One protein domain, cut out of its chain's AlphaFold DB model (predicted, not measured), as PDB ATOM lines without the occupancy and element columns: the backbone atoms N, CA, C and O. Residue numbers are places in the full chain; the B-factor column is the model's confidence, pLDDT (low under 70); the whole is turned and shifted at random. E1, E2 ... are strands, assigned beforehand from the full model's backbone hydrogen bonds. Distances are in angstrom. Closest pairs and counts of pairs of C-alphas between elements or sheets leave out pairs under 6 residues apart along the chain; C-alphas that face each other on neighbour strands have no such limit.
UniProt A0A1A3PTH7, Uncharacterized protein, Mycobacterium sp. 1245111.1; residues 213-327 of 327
ATOM      1  N   LEU A 213     133.152 137.960 176.735       98.12
ATOM      2  CA  LEU A 213     134.507 137.583 177.127       98.12
ATOM      3  C   LEU A 213     135.035 138.537 178.200       98.12
ATOM      4  O   LEU A 213     135.275 139.706 177.921       98.12
ATOM      5  N   ALA A 214     135.309 138.026 179.394       98.69
ATOM      6  CA  ALA A 214     135.959 138.766 180.469       98.69
ATOM      7  C   ALA A 214     137.262 138.076 180.884       98.69
ATOM      8  O   ALA A 214     137.254 136.941 181.357       98.69
ATOM      9  N   LEU A 215     138.389 138.761 180.706       98.81
ATOM     10  CA  LEU A 215     139.727 138.263 181.016       98.81
ATOM     11  C   LEU A 215     140.436 139.239 181.957       98.81
ATOM     12  O   LEU A 215     140.895 140.294 181.522       98.81
ATOM     13  N   ALA A 216     140.550 138.879 183.230       98.69
ATOM     14  CA  ALA A 216     141.302 139.611 184.241       98.69
ATOM     15  C   ALA A 216     142.604 138.857 184.535       98.69
ATOM     16  O   ALA A 216     142.577 137.758 185.071       98.69
ATOM     17  N   ASN A 217     143.747 139.408 184.137       98.38
ATOM     18  CA  ASN A 217     145.059 138.780 184.265       98.38
ATOM     19  C   ASN A 217     146.033 139.704 185.007       98.38
ATOM     20  O   ASN A 217     146.670 140.572 184.407       98.38
ATOM     21  N   GLY A 218     146.167 139.475 186.307       97.62
ATOM     22  CA  GLY A 218     147.049 140.185 187.224       97.62
ATOM     23  C   GLY A 218     146.409 140.372 188.597       97.62
ATOM     24  O   GLY A 218     145.197 140.228 188.766       97.62
ATOM     25  N   ASP A 219     147.219 140.697 189.600       97.69
ATOM     26  CA  ASP A 219     146.718 140.897 190.962       97.69
ATOM     27  C   ASP A 219     145.785 142.114 191.039       97.69
ATOM     28  O   ASP A 219     146.106 143.196 190.537       97.69
ATOM     29  N   ASN A 220     144.639 141.949 191.700       97.62
ATOM     30  CA  ASN A 220     143.589 142.968 191.800       97.62
ATOM     31  C   ASN A 220     143.153 143.528 190.429       97.62
ATOM     32  O   ASN A 220     142.856 144.718 190.306       97.62
ATOM     33  N   SER A 221     143.177 142.700 189.383       98.12
ATOM     34  CA  SER A 221     142.615 143.043 188.076       98.12
ATOM     35  C   SER A 221     141.111 142.773 188.041       98.12
ATOM     36  O   SER A 221     140.634 141.810 188.637       98.12
ATOM     37  N   ASN A 222     140.357 143.614 187.342       98.69
ATOM     38  CA  ASN A 222     138.922 143.480 187.142       98.69
ATOM     39  C   ASN A 222     138.596 143.545 185.646       98.69
ATOM     40  O   ASN A 222     139.002 144.487 184.966       98.69
ATOM     41  N   ALA A 223     137.858 142.560 185.142       98.69
ATOM     42  CA  ALA A 223     137.320 142.543 183.788       98.69
ATOM     43  C   ALA A 223     135.817 142.244 183.830       98.69
ATOM     44  O   ALA A 223     135.408 141.210 184.355       98.69
ATOM     45  N   ALA A 224     134.994 143.122 183.266       98.06
ATOM     46  CA  ALA A 224     133.545 142.963 183.226       98.06
ATOM     47  C   ALA A 224     133.018 143.171 181.800       98.06
ATOM     48  O   ALA A 224     133.104 144.273 181.270       98.06
ATOM     49  N   ALA A 225     132.488 142.120 181.178       96.88
ATOM     50  CA  ALA A 225     131.744 142.174 179.924       96.88
ATOM     51  C   ALA A 225     130.270 141.883 180.235       96.88
ATOM     52  O   ALA A 225     129.899 140.740 180.493       96.88
ATOM     53  N   GLU A 226     129.447 142.926 180.301       92.19
ATOM     54  CA  GLU A 226     128.084 142.842 180.834       92.19
ATOM     55  C   GLU A 226     127.061 143.532 179.921       92.19
ATOM     56  O   GLU A 226     127.392 144.316 179.035       92.19
ATOM     57  N   GLY A 227     125.777 143.258 180.161       83.06
ATOM     58  CA  GLY A 227     124.685 144.111 179.683       83.06
ATOM     59  C   GLY A 227     124.285 143.939 178.215       83.06
ATOM     60  O   GLY A 227     123.415 144.678 177.744       83.06
ATOM     61  N   GLY A 228     124.834 142.951 177.504       87.38
ATOM     62  CA  GLY A 228     124.470 142.698 176.112       87.38
ATOM     63  C   GLY A 228     124.982 141.381 175.543       87.38
ATOM     64  O   GLY A 228     124.619 140.304 176.015       87.38
ATOM     65  N   SER A 229     125.663 141.454 174.407       93.81
ATOM     66  CA  SER A 229     126.180 140.293 173.685       93.81
ATOM     67  C   SER A 229     127.405 140.685 172.875       93.81
ATOM     68  O   SER A 229     127.448 141.778 172.297       93.81
ATOM     69  N   LEU A 230     128.336 139.742 172.724       96.12
ATOM     70  CA  LEU A 230     129.563 139.908 171.942       96.12
ATOM     71  C   LEU A 230     130.527 140.972 172.501       96.12
ATOM     72  O   LEU A 230     131.337 141.515 171.745       96.12
ATOM     73  N   SER A 231     130.436 141.282 173.791       97.00
ATOM     74  CA  SER A 231     131.280 142.269 174.461       97.00
ATOM     75  C   SER A 231     132.553 141.628 175.019       97.00
ATOM     76  O   SER A 231     132.582 140.453 175.388       97.00
ATOM     77  N   ALA A 232     133.640 142.397 175.059       98.38
ATOM     78  CA  ALA A 232     134.947 141.918 175.492       98.38
ATOM     79  C   ALA A 232     135.621 142.894 176.460       98.38
ATOM     80  O   ALA A 232     135.910 144.036 176.111       98.38
ATOM     81  N   ALA A 233     135.951 142.414 177.654       98.69
ATOM     82  CA  ALA A 233     136.758 143.114 178.639       98.69
ATOM     83  C   ALA A 233     138.069 142.355 178.873       98.69
ATOM     84  O   ALA A 233     138.067 141.202 179.302       98.69
ATOM     85  N   LEU A 234     139.200 143.001 178.593       98.75
ATOM     86  CA  LEU A 234     140.538 142.456 178.816       98.75
ATOM     87  C   LEU A 234     141.328 143.403 179.718       98.75
ATOM     88  O   LEU A 234     141.723 144.487 179.297       98.75
ATOM     89  N   ALA A 235     141.594 142.963 180.942       98.56
ATOM     90  CA  ALA A 235     142.396 143.667 181.929       98.56
ATOM     91  C   ALA A 235     143.695 142.890 182.170       98.56
ATOM     92  O   ALA A 235     143.676 141.812 182.756       98.56
ATOM     93  N   ALA A 236     144.828 143.410 181.701       98.31
ATOM     94  CA  ALA A 236     146.137 142.782 181.849       98.31
ATOM     95  C   ALA A 236     147.088 143.670 182.663       98.31
ATOM     96  O   ALA A 236     147.300 144.831 182.323       98.31
ATOM     97  N   GLY A 237     147.695 143.104 183.703       97.38
ATOM     98  CA  GLY A 237     148.538 143.806 184.673       97.38
ATOM     99  C   GLY A 237     147.864 143.926 186.046       97.38
ATOM    100  O   GLY A 237     146.743 143.461 186.228       97.38
ATOM    101  N   PRO A 238     148.550 144.493 187.050       96.56
ATOM    102  CA  PRO A 238     147.970 144.688 188.374       96.56
ATOM    103  C   PRO A 238     147.046 145.915 188.421       96.56
ATOM    104  O   PRO A 238     147.255 146.875 187.683       96.56
ATOM    105  N   ASN A 239     146.083 145.935 189.347       96.81
ATOM    106  CA  ASN A 239     145.249 147.113 189.660       96.81
ATOM    107  C   ASN A 239     144.542 147.739 188.437       96.81
ATOM    108  O   ASN A 239     144.510 148.959 188.282       96.81
ATOM    109  N   VAL A 240     144.017 146.913 187.542       97.56
ATOM    110  CA  VAL A 240     143.376 147.337 186.288       97.56
ATOM    111  C   VAL A 240     141.882 147.101 186.329       97.56
ATOM    112  O   VAL A 240     141.437 146.119 186.911       97.56
ATOM    113  N   ASP A 241     141.127 147.964 185.661       98.44
ATOM    114  CA  ASP A 241     139.684 147.818 185.497       98.44
ATOM    115  C   ASP A 241     139.293 147.978 184.019       98.44
ATOM    116  O   ASP A 241     139.394 149.066 183.452       98.44
ATOM    117  N   ALA A 242     138.880 146.885 183.379       98.62
ATOM    118  CA  ALA A 242     138.323 146.890 182.030       98.62
ATOM    119  C   ALA A 242     136.833 146.548 182.098       98.62
ATOM    120  O   ALA A 242     136.468 145.456 182.523       98.62
ATOM    121  N   THR A 243     135.967 147.451 181.650       98.00
ATOM    122  CA  THR A 243     134.517 147.234 181.630       98.00
ATOM    123  C   THR A 243     133.948 147.510 180.242       98.00
ATOM    124  O   THR A 243     134.050 148.630 179.749       98.00
ATOM    125  N   ALA A 244     133.332 146.507 179.625       97.12
ATOM    126  CA  ALA A 244     132.556 146.609 178.396       97.12
ATOM    127  C   ALA A 244     131.078 146.365 178.734       97.12
ATOM    128  O   ALA A 244     130.729 145.267 179.166       97.12
ATOM    129  N   ASN A 245     130.224 147.378 178.588       94.19
ATOM    130  CA  ASN A 245     128.817 147.295 178.973       94.19
ATOM    131  C   ASN A 245     127.877 147.703 177.836       94.19
ATOM    132  O   ASN A 245     127.749 148.892 177.552       94.19
ATOM    133  N   GLY A 246     127.154 146.728 177.289       92.25
ATOM    134  CA  GLY A 246     126.311 146.891 176.107       92.25
ATOM    135  C   GLY A 246     126.561 145.784 175.087       92.25
ATOM    136  O   GLY A 246     126.938 144.667 175.454       92.25
ATOM    137  N   ASN A 247     126.282 146.050 173.807       94.19
ATOM    138  CA  ASN A 247     126.522 145.080 172.735       94.19
ATOM    139  C   ASN A 247     127.763 145.441 171.927       94.19
ATOM    140  O   ASN A 247     127.848 146.530 171.356       94.19
ATOM    141  N   VAL A 248     128.627 144.445 171.726       96.62
ATOM    142  CA  VAL A 248     129.815 144.554 170.869       96.62
ATOM    143  C   VAL A 248     130.780 145.647 171.354       96.62
ATOM    144  O   VAL A 248     131.446 146.299 170.550       96.62
ATOM    145  N   ASP A 249     130.852 145.846 172.668       97.38
ATOM    146  CA  ASP A 249     131.759 146.810 173.285       97.38
ATOM    147  C   ASP A 249     133.096 146.149 173.627       97.38
ATOM    148  O   ASP A 249     133.156 144.968 173.974       97.38
ATOM    149  N   ILE A 250     134.191 146.903 173.515       98.44
ATOM    150  CA  ILE A 250     135.542 146.402 173.783       98.44
ATOM    151  C   ILE A 250     136.254 147.326 174.763       98.44
ATOM    152  O   ILE A 250     136.611 148.453 174.423       98.44
ATOM    153  N   ALA A 251     136.550 146.814 175.951       98.56
ATOM    154  CA  ALA A 251     137.413 147.464 176.924       98.56
ATOM    155  C   ALA A 251     138.737 146.711 177.044       98.56
ATOM    156  O   ALA A 251     138.772 145.516 177.336       98.56
ATOM    157  N   LEU A 252     139.842 147.418 176.826       98.62
ATOM    158  CA  LEU A 252     141.189 146.867 176.882       98.62
ATOM    159  C   LEU A 252     142.072 147.712 177.791       98.62
ATOM    160  O   LEU A 252     142.248 148.904 177.555       98.62
ATOM    161  N   VAL A 253     142.714 147.070 178.757       98.62
ATOM    162  CA  VAL A 253     143.763 147.665 179.578       98.62
ATOM    163  C   VAL A 253     144.995 146.769 179.562       98.62
ATOM    164  O   VAL A 253     144.911 145.580 179.862       98.62
ATOM    165  N   ILE A 254     146.149 147.346 179.237       97.88
ATOM    166  CA  ILE A 254     147.469 146.741 179.436       97.88
ATOM    167  C   ILE A 254     148.265 147.679 180.342       97.88
ATOM    168  O   ILE A 254     148.870 148.646 179.868       97.88
ATOM    169  N   ASN A 255     148.257 147.388 181.641       95.62
ATOM    170  CA  ASN A 255     149.001 148.141 182.639       95.62
ATOM    171  C   ASN A 255     150.435 147.633 182.725       95.62
ATOM    172  O   ASN A 255     150.699 146.454 182.972       95.62
ATOM    173  N   THR A 256     151.374 148.545 182.516       92.00
ATOM    174  CA  THR A 256     152.815 148.268 182.542       92.00
ATOM    175  C   THR A 256     153.489 148.701 183.851       92.00
ATOM    176  O   THR A 256     154.702 148.534 183.998       92.00
ATOM    177  N   GLY A 257     152.720 149.211 184.818       92.25
ATOM    178  CA  GLY A 257     153.213 149.775 186.072       92.25
ATOM    179  C   GLY A 257     152.370 149.406 187.294       92.25
ATOM    180  O   GLY A 257     151.866 148.295 187.415       92.25
ATOM    181  N   THR A 258     152.319 150.315 188.275       90.12
ATOM    182  CA  THR A 258     151.694 150.069 189.596       90.12
ATOM    183  C   THR A 258     150.476 150.940 189.879       90.12
ATOM    184  O   THR A 258     149.673 150.593 190.746       90.12
ATOM    185  N   ALA A 259     150.345 152.072 189.181       94.38
ATOM    186  CA  ALA A 259     149.163 152.914 189.284       94.38
ATOM    187  C   ALA A 259     147.983 152.235 188.583       94.38
ATOM    188  O   ALA A 259     148.188 151.441 187.669       94.38
ATOM    189  N   ALA A 260     146.769 152.541 189.033       95.81
ATOM    190  CA  ALA A 260     145.572 151.947 188.463       95.81
ATOM    191  C   ALA A 260     145.270 152.512 187.071       95.81
ATOM    192  O   ALA A 260     145.411 153.717 186.859       95.81
ATOM    193  N   ASP A 261     144.814 151.641 186.174       97.94
ATOM    194  CA  ASP A 261     144.345 152.001 184.836       97.94
ATOM    195  C   ASP A 261     142.885 151.583 184.656       97.94
ATOM    196  O   ASP A 261     142.451 150.575 185.219       97.94
ATOM    197  N   GLN A 262     142.142 152.331 183.840       98.12
ATOM    198  CA  GLN A 262     140.729 152.046 183.594       98.12
ATOM    199  C   GLN A 262     140.336 152.213 182.124       98.12
ATOM    200  O   GLN A 262     140.519 153.284 181.551       98.12
ATOM    201  N   ALA A 263     139.725 151.192 181.527       98.38
ATOM    202  CA  ALA A 263     139.037 151.304 180.244       98.38
ATOM    203  C   ALA A 263     137.556 150.980 180.428       98.38
ATOM    204  O   ALA A 263     137.211 149.915 180.933       98.38
ATOM    205  N   PHE A 264     136.689 151.885 179.990       97.25
ATOM    206  CA  PHE A 264     135.244 151.712 180.044       97.25
ATOM    207  C   PHE A 264     134.642 151.960 178.659       97.25
ATOM    208  O   PHE A 264     134.698 153.086 178.160       97.25
ATOM    209  N   ALA A 265     134.094 150.915 178.045       96.88
ATOM    210  CA  ALA A 265     133.396 150.961 176.766       96.88
ATOM    211  C   ALA A 265     131.898 150.713 176.978       96.88
ATOM    212  O   ALA A 265     131.517 149.781 177.689       96.88
ATOM    213  N   GLY A 266     131.067 151.553 176.370       93.81
ATOM    214  CA  GLY A 266     129.626 151.562 176.563       93.81
ATOM    215  C   GLY A 266     129.221 152.561 177.645       93.81
ATOM    216  O   GLY A 266     129.654 153.713 177.660       93.81
ATOM    217  N   GLY A 267     128.347 152.157 178.560       83.69
ATOM    218  CA  GLY A 267     127.542 153.111 179.316       83.69
ATOM    219  C   GLY A 267     127.055 152.557 180.633       83.69
ATOM    220  O   GLY A 267     126.667 151.403 180.735       83.69
ATOM    221  N   THR A 268     127.000 153.383 181.675       74.81
ATOM    222  CA  THR A 268     126.512 152.942 182.998       74.81
ATOM    223  C   THR A 268     124.980 152.883 183.086       74.81
ATOM    224  O   THR A 268     124.428 152.523 184.126       74.81
ATOM    225  N   SER A 269     124.266 153.301 182.036       76.00
ATOM    226  CA  SER A 269     122.804 153.351 182.007       76.00
ATOM    227  C   SER A 269     122.224 152.054 181.455       76.00
ATOM    228  O   SER A 269     122.363 151.768 180.274       76.00
ATOM    229  N   LEU A 270     121.450 151.326 182.265       70.69
ATOM    230  CA  LEU A 270     120.720 150.132 181.802       70.69
ATOM    231  C   LEU A 270     119.714 150.431 180.675       70.69
ATOM    232  O   LEU A 270     119.320 149.537 179.936       70.69
ATOM    233  N   SER A 271     119.260 151.683 180.555       74.69
ATOM    234  CA  SER A 271     118.334 152.105 179.491       74.69
ATOM    235  C   SER A 271     119.029 152.561 178.207       74.69
ATOM    236  O   SER A 271     118.369 152.746 177.186       74.69
ATOM    237  N   ALA A 272     120.338 152.783 178.273       77.12
ATOM    238  CA  ALA A 272     121.141 153.347 177.202       77.12
ATOM    239  C   ALA A 272     122.610 152.947 177.413       77.12
ATOM    240  O   ALA A 272     123.432 153.823 177.676       77.12
ATOM    241  N   PRO A 273     122.940 151.644 177.344       78.06
ATOM    242  CA  PRO A 273     124.301 151.188 177.597       78.06
ATOM    243  C   PRO A 273     125.272 151.713 176.539       78.06
ATOM    244  O   PRO A 273     126.453 151.761 176.787       78.06
ATOM    245  N   GLY A 274     124.799 152.178 175.384       88.31
ATOM    246  CA  GLY A 274     125.702 152.371 174.255       88.31
ATOM    247  C   GLY A 274     126.121 151.031 173.664       88.31
ATOM    248  O   GLY A 274     125.785 149.982 174.210       88.31
ATOM    249  N   ASN A 275     126.656 151.059 172.451       93.19
ATOM    250  CA  ASN A 275     127.026 149.849 171.724       93.19
ATOM    251  C   ASN A 275     128.123 150.177 170.717       93.19
ATOM    252  O   ASN A 275     128.125 151.258 170.118       93.19
ATOM    253  N   TYR A 276     128.913 149.162 170.376       96.69
ATOM    254  CA  TYR A 276     130.000 149.260 169.403       96.69
ATOM    255  C   TYR A 276     131.101 150.244 169.824       96.69
ATOM    256  O   TYR A 276     131.755 150.842 168.965       96.69
ATOM    257  N   ASP A 277     131.296 150.416 171.126       97.50
ATOM    258  CA  ASP A 277     132.258 151.342 171.700       97.50
ATOM    259  C   ASP A 277     133.587 150.638 172.004       97.50
ATOM    260  O   ASP A 277     133.645 149.451 172.331       97.50
ATOM    261  N   ILE A 278     134.693 151.372 171.884       98.50
ATOM    262  CA  ILE A 278     136.038 150.858 172.155       98.50
ATOM    263  C   ILE A 278     136.758 151.793 173.121       98.50
ATOM    264  O   ILE A 278     137.022 152.954 172.809       98.50
ATOM    265  N   ALA A 279     137.163 151.255 174.266       98.50
ATOM    266  CA  ALA A 279     138.027 151.924 175.225       98.50
ATOM    267  C   ALA A 279     139.343 151.157 175.354       98.50
ATOM    268  O   ALA A 279     139.359 149.951 175.592       98.50
ATOM    269  N   THR A 280     140.472 151.837 175.169       98.56
ATOM    270  CA  THR A 280     141.796 151.207 175.228       98.56
ATOM    271  C   THR A 280     142.769 152.026 176.060       98.56
ATOM    272  O   THR A 280     142.957 153.217 175.826       98.56
ATOM    273  N   VAL A 281     143.459 151.363 176.981       98.50
ATOM    274  CA  VAL A 281     144.583 151.910 177.738       98.50
ATOM    275  C   VAL A 281     145.794 150.999 177.574       98.50
ATOM    276  O   VAL A 281     145.719 149.793 177.797       98.50
ATOM    277  N   ILE A 282     146.929 151.585 177.203       97.62
ATOM    278  CA  ILE A 282     148.243 150.938 177.254       97.62
ATOM    279  C   ILE A 282     149.193 151.922 177.937       97.62
ATOM    280  O   ILE A 282     149.545 152.937 177.333       97.62
ATOM    281  N   GLY A 283     149.593 151.650 179.179       95.25
ATOM    282  CA  GLY A 283     150.419 152.583 179.951       95.25
ATOM    283  C   GLY A 283     150.374 152.356 181.457       95.25
ATOM    284  O   GLY A 283     150.434 151.211 181.905       95.25
ATOM    285  N   THR A 284     150.384 153.443 182.231       95.69
ATOM    286  CA  THR A 284     150.247 153.443 183.696       95.69
ATOM    287  C   THR A 284     149.583 154.728 184.201       95.69
ATOM    288  O   THR A 284     149.988 155.838 183.851       95.69
ATOM    289  N   GLY A 285     148.613 154.596 185.103       96.81
ATOM    290  CA  GLY A 285     147.860 155.719 185.663       96.81
ATOM    291  C   GLY A 285     146.937 156.407 184.654       96.81
ATOM    292  O   GLY A 285     146.686 157.604 184.785       96.81
ATOM    293  N   SER A 286     146.488 155.685 183.632       98.00
ATOM    294  CA  SER A 286     145.751 156.193 182.481       98.00
ATOM    295  C   SER A 286     144.309 155.696 182.453       98.00
ATOM    296  O   SER A 286     143.947 154.686 183.053       98.00
ATOM    297  N   SER A 287     143.451 156.411 181.730       98.19
ATOM    298  CA  SER A 287     142.063 155.995 181.549       98.19
ATOM    299  C   SER A 287     141.485 156.339 180.180       98.19
ATOM    300  O   SER A 287     141.914 157.295 179.532       98.19
ATOM    301  N   ALA A 288     140.515 155.537 179.747       98.31
ATOM    302  CA  ALA A 288     139.784 155.703 178.499       98.31
ATOM    303  C   ALA A 288     138.291 155.422 178.714       98.31
ATOM    304  O   ALA A 288     137.932 154.361 179.223       98.31
ATOM    305  N   PHE A 289     137.432 156.355 178.304       97.06
ATOM    306  CA  PHE A 289     135.976 156.244 178.416       97.06
ATOM    307  C   PHE A 289     135.331 156.478 177.050       97.06
ATOM    308  O   PHE A 289     135.434 157.582 176.517       97.06
ATOM    309  N   ALA A 290     134.674 155.464 176.490       96.81
ATOM    310  CA  ALA A 290     133.948 155.535 175.222       96.81
ATOM    311  C   ALA A 290     132.495 155.100 175.427       96.81
ATOM    312  O   ALA A 290     132.271 154.111 176.118       96.81
ATOM    313  N   GLY A 291     131.538 155.808 174.824       94.56
ATOM    314  CA  GLY A 291     130.130 155.410 174.811       94.56
ATOM    315  C   GLY A 291     129.184 156.378 175.522       94.56
ATOM    316  O   GLY A 291     129.230 157.605 175.365       94.56
ATOM    317  N   ALA A 292     128.244 155.834 176.292       85.25
ATOM    318  CA  ALA A 292     127.146 156.614 176.845       85.25
ATOM    319  C   ALA A 292     127.553 157.496 178.035       85.25
ATOM    320  O   ALA A 292     128.360 157.125 178.886       85.25
ATOM    321  N   ASP A 293     126.887 158.645 178.147       82.69
ATOM    322  CA  ASP A 293     126.802 159.389 179.404       82.69
ATOM    323  C   ASP A 293     125.513 158.985 180.165       82.69
ATOM    324  O   ASP A 293     124.658 158.281 179.616       82.69
ATOM    325  N   PRO A 294     125.310 159.413 181.426       78.69
ATOM    326  CA  PRO A 294     124.117 159.042 182.199       78.69
ATOM    327  C   PRO A 294     122.761 159.413 181.563       78.69
ATOM    328  O   PRO A 294     121.718 158.955 182.028       78.69
ATOM    329  N   THR A 295     122.754 160.269 180.544       79.12
ATOM    330  CA  THR A 295     121.574 160.858 179.899       79.12
ATOM    331  C   THR A 295     121.459 160.568 178.400       79.12
ATOM    332  O   THR A 295     120.355 160.670 177.860       79.12
ATOM    333  N   THR A 296     122.548 160.179 177.736       81.50
ATOM    334  CA  THR A 296     122.633 160.026 176.280       81.50
ATOM    335  C   THR A 296     123.370 158.738 175.933       81.50
ATOM    336  O   THR A 296     124.528 158.576 176.308       81.50
ATOM    337  N   ALA A 297     122.719 157.848 175.173       83.12
ATOM    338  CA  ALA A 297     123.403 156.709 174.559       83.12
ATOM    339  C   ALA A 297     124.515 157.219 173.629       83.12
ATOM    340  O   ALA A 297     124.234 158.067 172.775       83.12
ATOM    341  N   GLY A 298     125.726 156.688 173.774       89.19
ATOM    342  CA  GLY A 298     126.798 156.829 172.792       89.19
ATOM    343  C   GLY A 298     126.993 155.516 172.057       89.19
ATOM    344  O   GLY A 298     126.716 154.468 172.618       89.19
ATOM    345  N   ASN A 299     127.288 155.565 170.766       94.44
ATOM    346  CA  ASN A 299     127.535 154.361 169.981       94.44
ATOM    347  C   ASN A 299     128.638 154.657 168.976       94.44
ATOM    348  O   ASN A 299     128.645 155.739 168.370       94.44
ATOM    349  N   TRP A 300     129.438 153.638 168.672       96.50
ATOM    350  CA  TRP A 300     130.561 153.734 167.740       96.50
ATOM    351  C   TRP A 300     131.631 154.727 168.198       96.50
ATOM    352  O   TRP A 300     132.257 155.392 167.368       96.50
ATOM    353  N   ASP A 301     131.821 154.852 169.507       97.25
ATOM    354  CA  ASP A 301     132.800 155.749 170.096       97.25
ATOM    355  C   ASP A 301     134.153 155.050 170.299       97.25
ATOM    356  O   ASP A 301     134.236 153.848 170.552       97.25
ATOM    357  N   LEU A 302     135.246 155.807 170.194       98.19
ATOM    358  CA  LEU A 302     136.601 155.315 170.448       98.19
ATOM    359  C   LEU A 302     137.353 156.269 171.375       98.19
ATOM    360  O   LEU A 302     137.631 157.410 171.006       98.19
ATOM    361  N   ALA A 303     137.755 155.764 172.540       98.44
ATOM    362  CA  ALA A 303     138.679 156.424 173.454       98.44
ATOM    363  C   ALA A 303     139.948 155.580 173.609       98.44
ATOM    364  O   ALA A 303     139.880 154.403 173.964       98.44
ATOM    365  N   ALA A 304     141.120 156.165 173.358       98.62
ATOM    366  CA  ALA A 304     142.389 155.455 173.489       98.62
ATOM    367  C   ALA A 304     143.484 156.299 174.152       98.62
ATOM    368  O   ALA A 304     143.768 157.416 173.725       98.62
ATOM    369  N   ALA A 305     144.149 155.729 175.154       98.25
ATOM    370  CA  ALA A 305     145.289 156.315 175.846       98.25
ATOM    371  C   ALA A 305     146.531 155.420 175.686       98.25
ATOM    372  O   ALA A 305     146.535 154.266 176.115       98.25
ATOM    373  N   PHE A 306     147.593 155.955 175.077       97.50
ATOM    374  CA  PHE A 306     148.848 155.241 174.812       97.50
ATOM    375  C   PHE A 306     150.026 155.906 175.527       97.50
ATOM    376  O   PHE A 306     150.811 156.615 174.904       97.50
ATOM    377  N   GLY A 307     150.171 155.687 176.827       95.12
ATOM    378  CA  GLY A 307     151.199 156.308 177.661       95.12
ATOM    379  C   GLY A 307     150.740 156.456 179.105       95.12
ATOM    380  O   GLY A 307     149.707 155.910 179.497       95.12
ATOM    381  N   ASP A 308     151.496 157.222 179.887       95.88
ATOM    382  CA  ASP A 308     151.267 157.354 181.325       95.88
ATOM    383  C   ASP A 308     150.489 158.624 181.666       95.88
ATOM    384  O   ASP A 308     150.735 159.687 181.088       95.88
ATOM    385  N   LEU A 309     149.603 158.528 182.662       96.19
ATOM    386  CA  LEU A 309     148.824 159.654 183.189       96.19
ATOM    387  C   LEU A 309     147.966 160.364 182.124       96.19
ATOM    388  O   LEU A 309     147.806 161.588 182.152       96.19
ATOM    389  N   LEU A 310     147.418 159.601 181.176       97.25
ATOM    390  CA  LEU A 310     146.560 160.089 180.096       97.25
ATOM    391  C   LEU A 310     145.080 159.805 180.391       97.25
ATOM    392  O   LEU A 310     144.742 158.836 181.065       97.25
ATOM    393  N   HIS A 311     144.182 160.639 179.869       97.62
ATOM    394  CA  HIS A 311     142.741 160.499 180.088       97.62
ATOM    395  C   HIS A 311     141.957 160.817 178.812       97.62
ATOM    396  O   HIS A 311     141.739 161.989 178.506       97.62
ATOM    397  N   ALA A 312     141.581 159.778 178.066       98.12
ATOM    398  CA  ALA A 312     140.822 159.896 176.822       98.12
ATOM    399  C   ALA A 312     139.310 159.786 177.089       98.12
ATOM    400  O   ALA A 312     138.874 158.873 177.794       98.12
ATOM    401  N   ILE A 313     138.508 160.689 176.518       97.00
ATOM    402  CA  ILE A 313     137.049 160.725 176.701       97.00
ATOM    403  C   ILE A 313     136.337 160.907 175.354       97.00
ATOM    404  O   ILE A 313     136.409 161.963 174.728       97.00
ATOM    405  N   ALA A 314     135.555 159.906 174.964       96.25
ATOM    406  CA  ALA A 314     134.672 159.905 173.804       96.25
ATOM    407  C   ALA A 314     133.246 159.512 174.237       96.25
ATOM    408  O   ALA A 314     132.749 158.458 173.861       96.25
ATOM    409  N   THR A 315     132.604 160.334 175.079       94.06
ATOM    410  CA  THR A 315     131.289 160.020 175.673       94.06
ATOM    411  C   THR A 315     130.198 161.040 175.341       94.06
ATOM    412  O   THR A 315     130.490 162.225 175.172       94.06
ATOM    413  N   GLY A 316     128.931 160.616 175.381       89.50
ATOM    414  CA  GLY A 316     127.758 161.511 175.352       89.50
ATOM    415  C   GLY A 316     127.250 161.874 173.952       89.50
ATOM    416  O   GLY A 316     126.503 162.838 173.770       89.50
ATOM    417  N   GLY A 317     127.648 161.110 172.939       91.38
ATOM    418  CA  GLY A 317     127.221 161.259 171.550       91.38
ATOM    419  C   GLY A 317     127.590 160.014 170.756       91.38
ATOM    420  O   GLY A 317     128.111 159.080 171.329       91.38
ATOM    421  N   ASN A 318     127.317 159.985 169.452       94.62
ATOM    422  CA  ASN A 318     127.719 158.856 168.607       94.62
ATOM    423  C   ASN A 318     128.915 159.238 167.731       94.62
ATOM    424  O   ASN A 318     128.935 160.351 167.192       94.62
ATOM    425  N   ASN A 319     129.771 158.268 167.412       96.44
ATOM    426  CA  ASN A 319     130.934 158.416 166.528       96.44
ATOM    427  C   ASN A 319     131.969 159.423 167.054       96.44
ATOM    428  O   ASN A 319     132.581 160.170 166.280       96.44
ATOM    429  N   LEU A 320     132.119 159.498 168.370       96.56
ATOM    430  CA  LEU A 320     133.126 160.308 169.027       96.56
ATOM    431  C   LEU A 320     134.480 159.601 168.987       96.56
ATOM    432  O   LEU A 320     134.584 158.377 168.983       96.56
ATOM    433  N   LEU A 321     135.539 160.402 168.938       97.94
ATOM    434  CA  LEU A 321     136.904 159.911 168.867       97.94
ATOM    435  C   LEU A 321     137.805 160.769 169.744       97.94
ATOM    436  O   LEU A 321     137.909 161.975 169.513       97.94
ATOM    437  N   ASP A 322     138.507 160.129 170.670       98.31
ATOM    438  CA  ASP A 322     139.597 160.737 171.421       98.31
ATOM    439  C   ASP A 322     140.781 159.770 171.521       98.31
ATOM    440  O   ASP A 322     140.653 158.635 171.980       98.31
ATOM    441  N   ILE A 323     141.947 160.208 171.049       98.31
ATOM    442  CA  ILE A 323     143.178 159.417 171.071       98.31
ATOM    443  C   ILE A 323     144.295 160.283 171.633       98.31
ATOM    444  O   ILE A 323     144.701 161.271 171.018       98.31
ATOM    445  N   LEU A 324     144.849 159.846 172.758       97.88
ATOM    446  CA  LEU A 324     145.986 160.467 173.417       97.88
ATOM    447  C   LEU A 324     147.239 159.601 173.220       97.88
ATOM    448  O   LEU A 324     147.379 158.565 173.876       97.88
ATOM    449  N   PRO A 325     148.151 159.980 172.308       95.75
ATOM    450  CA  PRO A 325     149.418 159.285 172.132       95.75
ATOM    451  C   PRO A 325     150.441 159.691 173.203       95.75
ATOM    452  O   PRO A 325     150.366 160.779 173.777       95.75
ATOM    453  N   SER A 326     151.448 158.845 173.407       90.00
ATOM    454  CA  SER A 326     152.651 159.195 174.165       90.00
ATOM    455  C   SER A 326     153.461 160.230 173.392       90.00
ATOM    456  O   SER A 326     153.499 160.218 172.157       90.00
ATOM    457  N   VAL A 327     154.091 161.137 174.136       69.69
ATOM    458  CA  VAL A 327     155.001 162.170 173.619       69.69
ATOM    459  C   VAL A 327     156.459 161.759 173.743       69.69
ATOM    460  O   VAL A 327     156.801 161.076 174.733       69.69
TER     461      VAL A 327
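This is residues 213 to 327 of the 327 residues of an uncharacterized protein of Mycobacterium sp. 1245111.1 (UniProt A0A1A3PTH7). This is a flattened coil, the chain wound in stacked turns, with each full turn laying one strand in each of two sheets that stand face to face as a sandwich. The strands of one sheet run opposite to those of the other, and the stack grows from E1 at one end to E11 at the other, well formed throughout, with two wider loops, residues 267 to 277 and 292 to 301, at the same side. The printed part has 115 residues with eleven named strands, E1 to E11 in order along the chain, and no named helix, and the class is all strand. One sheet runs E1, E3, E5, E7, E9, E11 and the other E2, E4, E6, E8, E10, each parallel throughout. The whole is compact, with a radius of gyration of the C-alphas of 12.5 A and spans of 35 by 29 by 19 A.

Find C-alpha 213 at (134.507, 137.583, 177.127), where the printed part begins; from there E1 runs through residues 213 to 217, 12.8 A from first to last C-alpha. Next come E2, residues 222 to 226, 12.6 A, and E3, residues 232 to 236, 12.9 A. Read on to E4, residues 240 to 245, 16.3 A, then E5, residues 250 to 255, 16.2 A. E6, residues 261 to 266, is 16.9 A long, and begins with C-alpha 261 at (144.345, 152.001, 184.836). E7, residues 278 to 284, 18.5 A, and E9, residues 302 to 308, 18.4 A, are the longest strands by residues, with 7 each; between them comes E8, residues 287 to 291, 13.7 A. Last come E10, residues 311 to 315, 12.3 A, and E11, residues 321 to 325, 12.9 A, where C-alpha 325 stands at (149.418, 159.285, 172.132).

Begin with the sheet whose edge strands are E1 and E11. E1 and E3 are parallel at 5 degrees, and N 215 is 2.8 A from O 233, within hydrogen-bond range. Further along, E5 and E7 are parallel at 3 degrees, with N 281 and O 252 within range at 2.8 A. At the far edge E9 and E11 are parallel at 15 degrees, with N 324 and O 304 within range at 2.8 A. Now look at the other sheet, with edge strands E2 and E10. E2 and E4 are parallel at 2 degrees, and N 244 and O 224 are within range at 2.8 A; E8 and E10 are parallel at 7 degrees, with N 314 and O 289 within range at 2.8 A. The two sheets form a sandwich, two sheets face to face: the parts that face each other are 7.2 A centre to centre and the best planes 2 degrees apart. Between the sheets, the closest C-alphas of E1 and E2 are those of Ala 216 and Ala 223, 5.0 A apart, and those of E6 and E7 are Ala 265 and Ala 279, also 5.0 A apart. E1 and E4 are near each other, with 9 pairs of C-alphas within 10 A, while E1 and E11 are apart.

The two C-alphas farthest apart are those of Ser 271 and Val 327, at 38.5 A. The printed part has no cut, and residue 327 is the chain's last. Look at the links: E6 to E7, with 11 residues, is long; E8 to E9, with 10, is short but not tight; the others are tight. The mean pLDDT of the printed part is 94.1, and residue 327 is the one residue under 70.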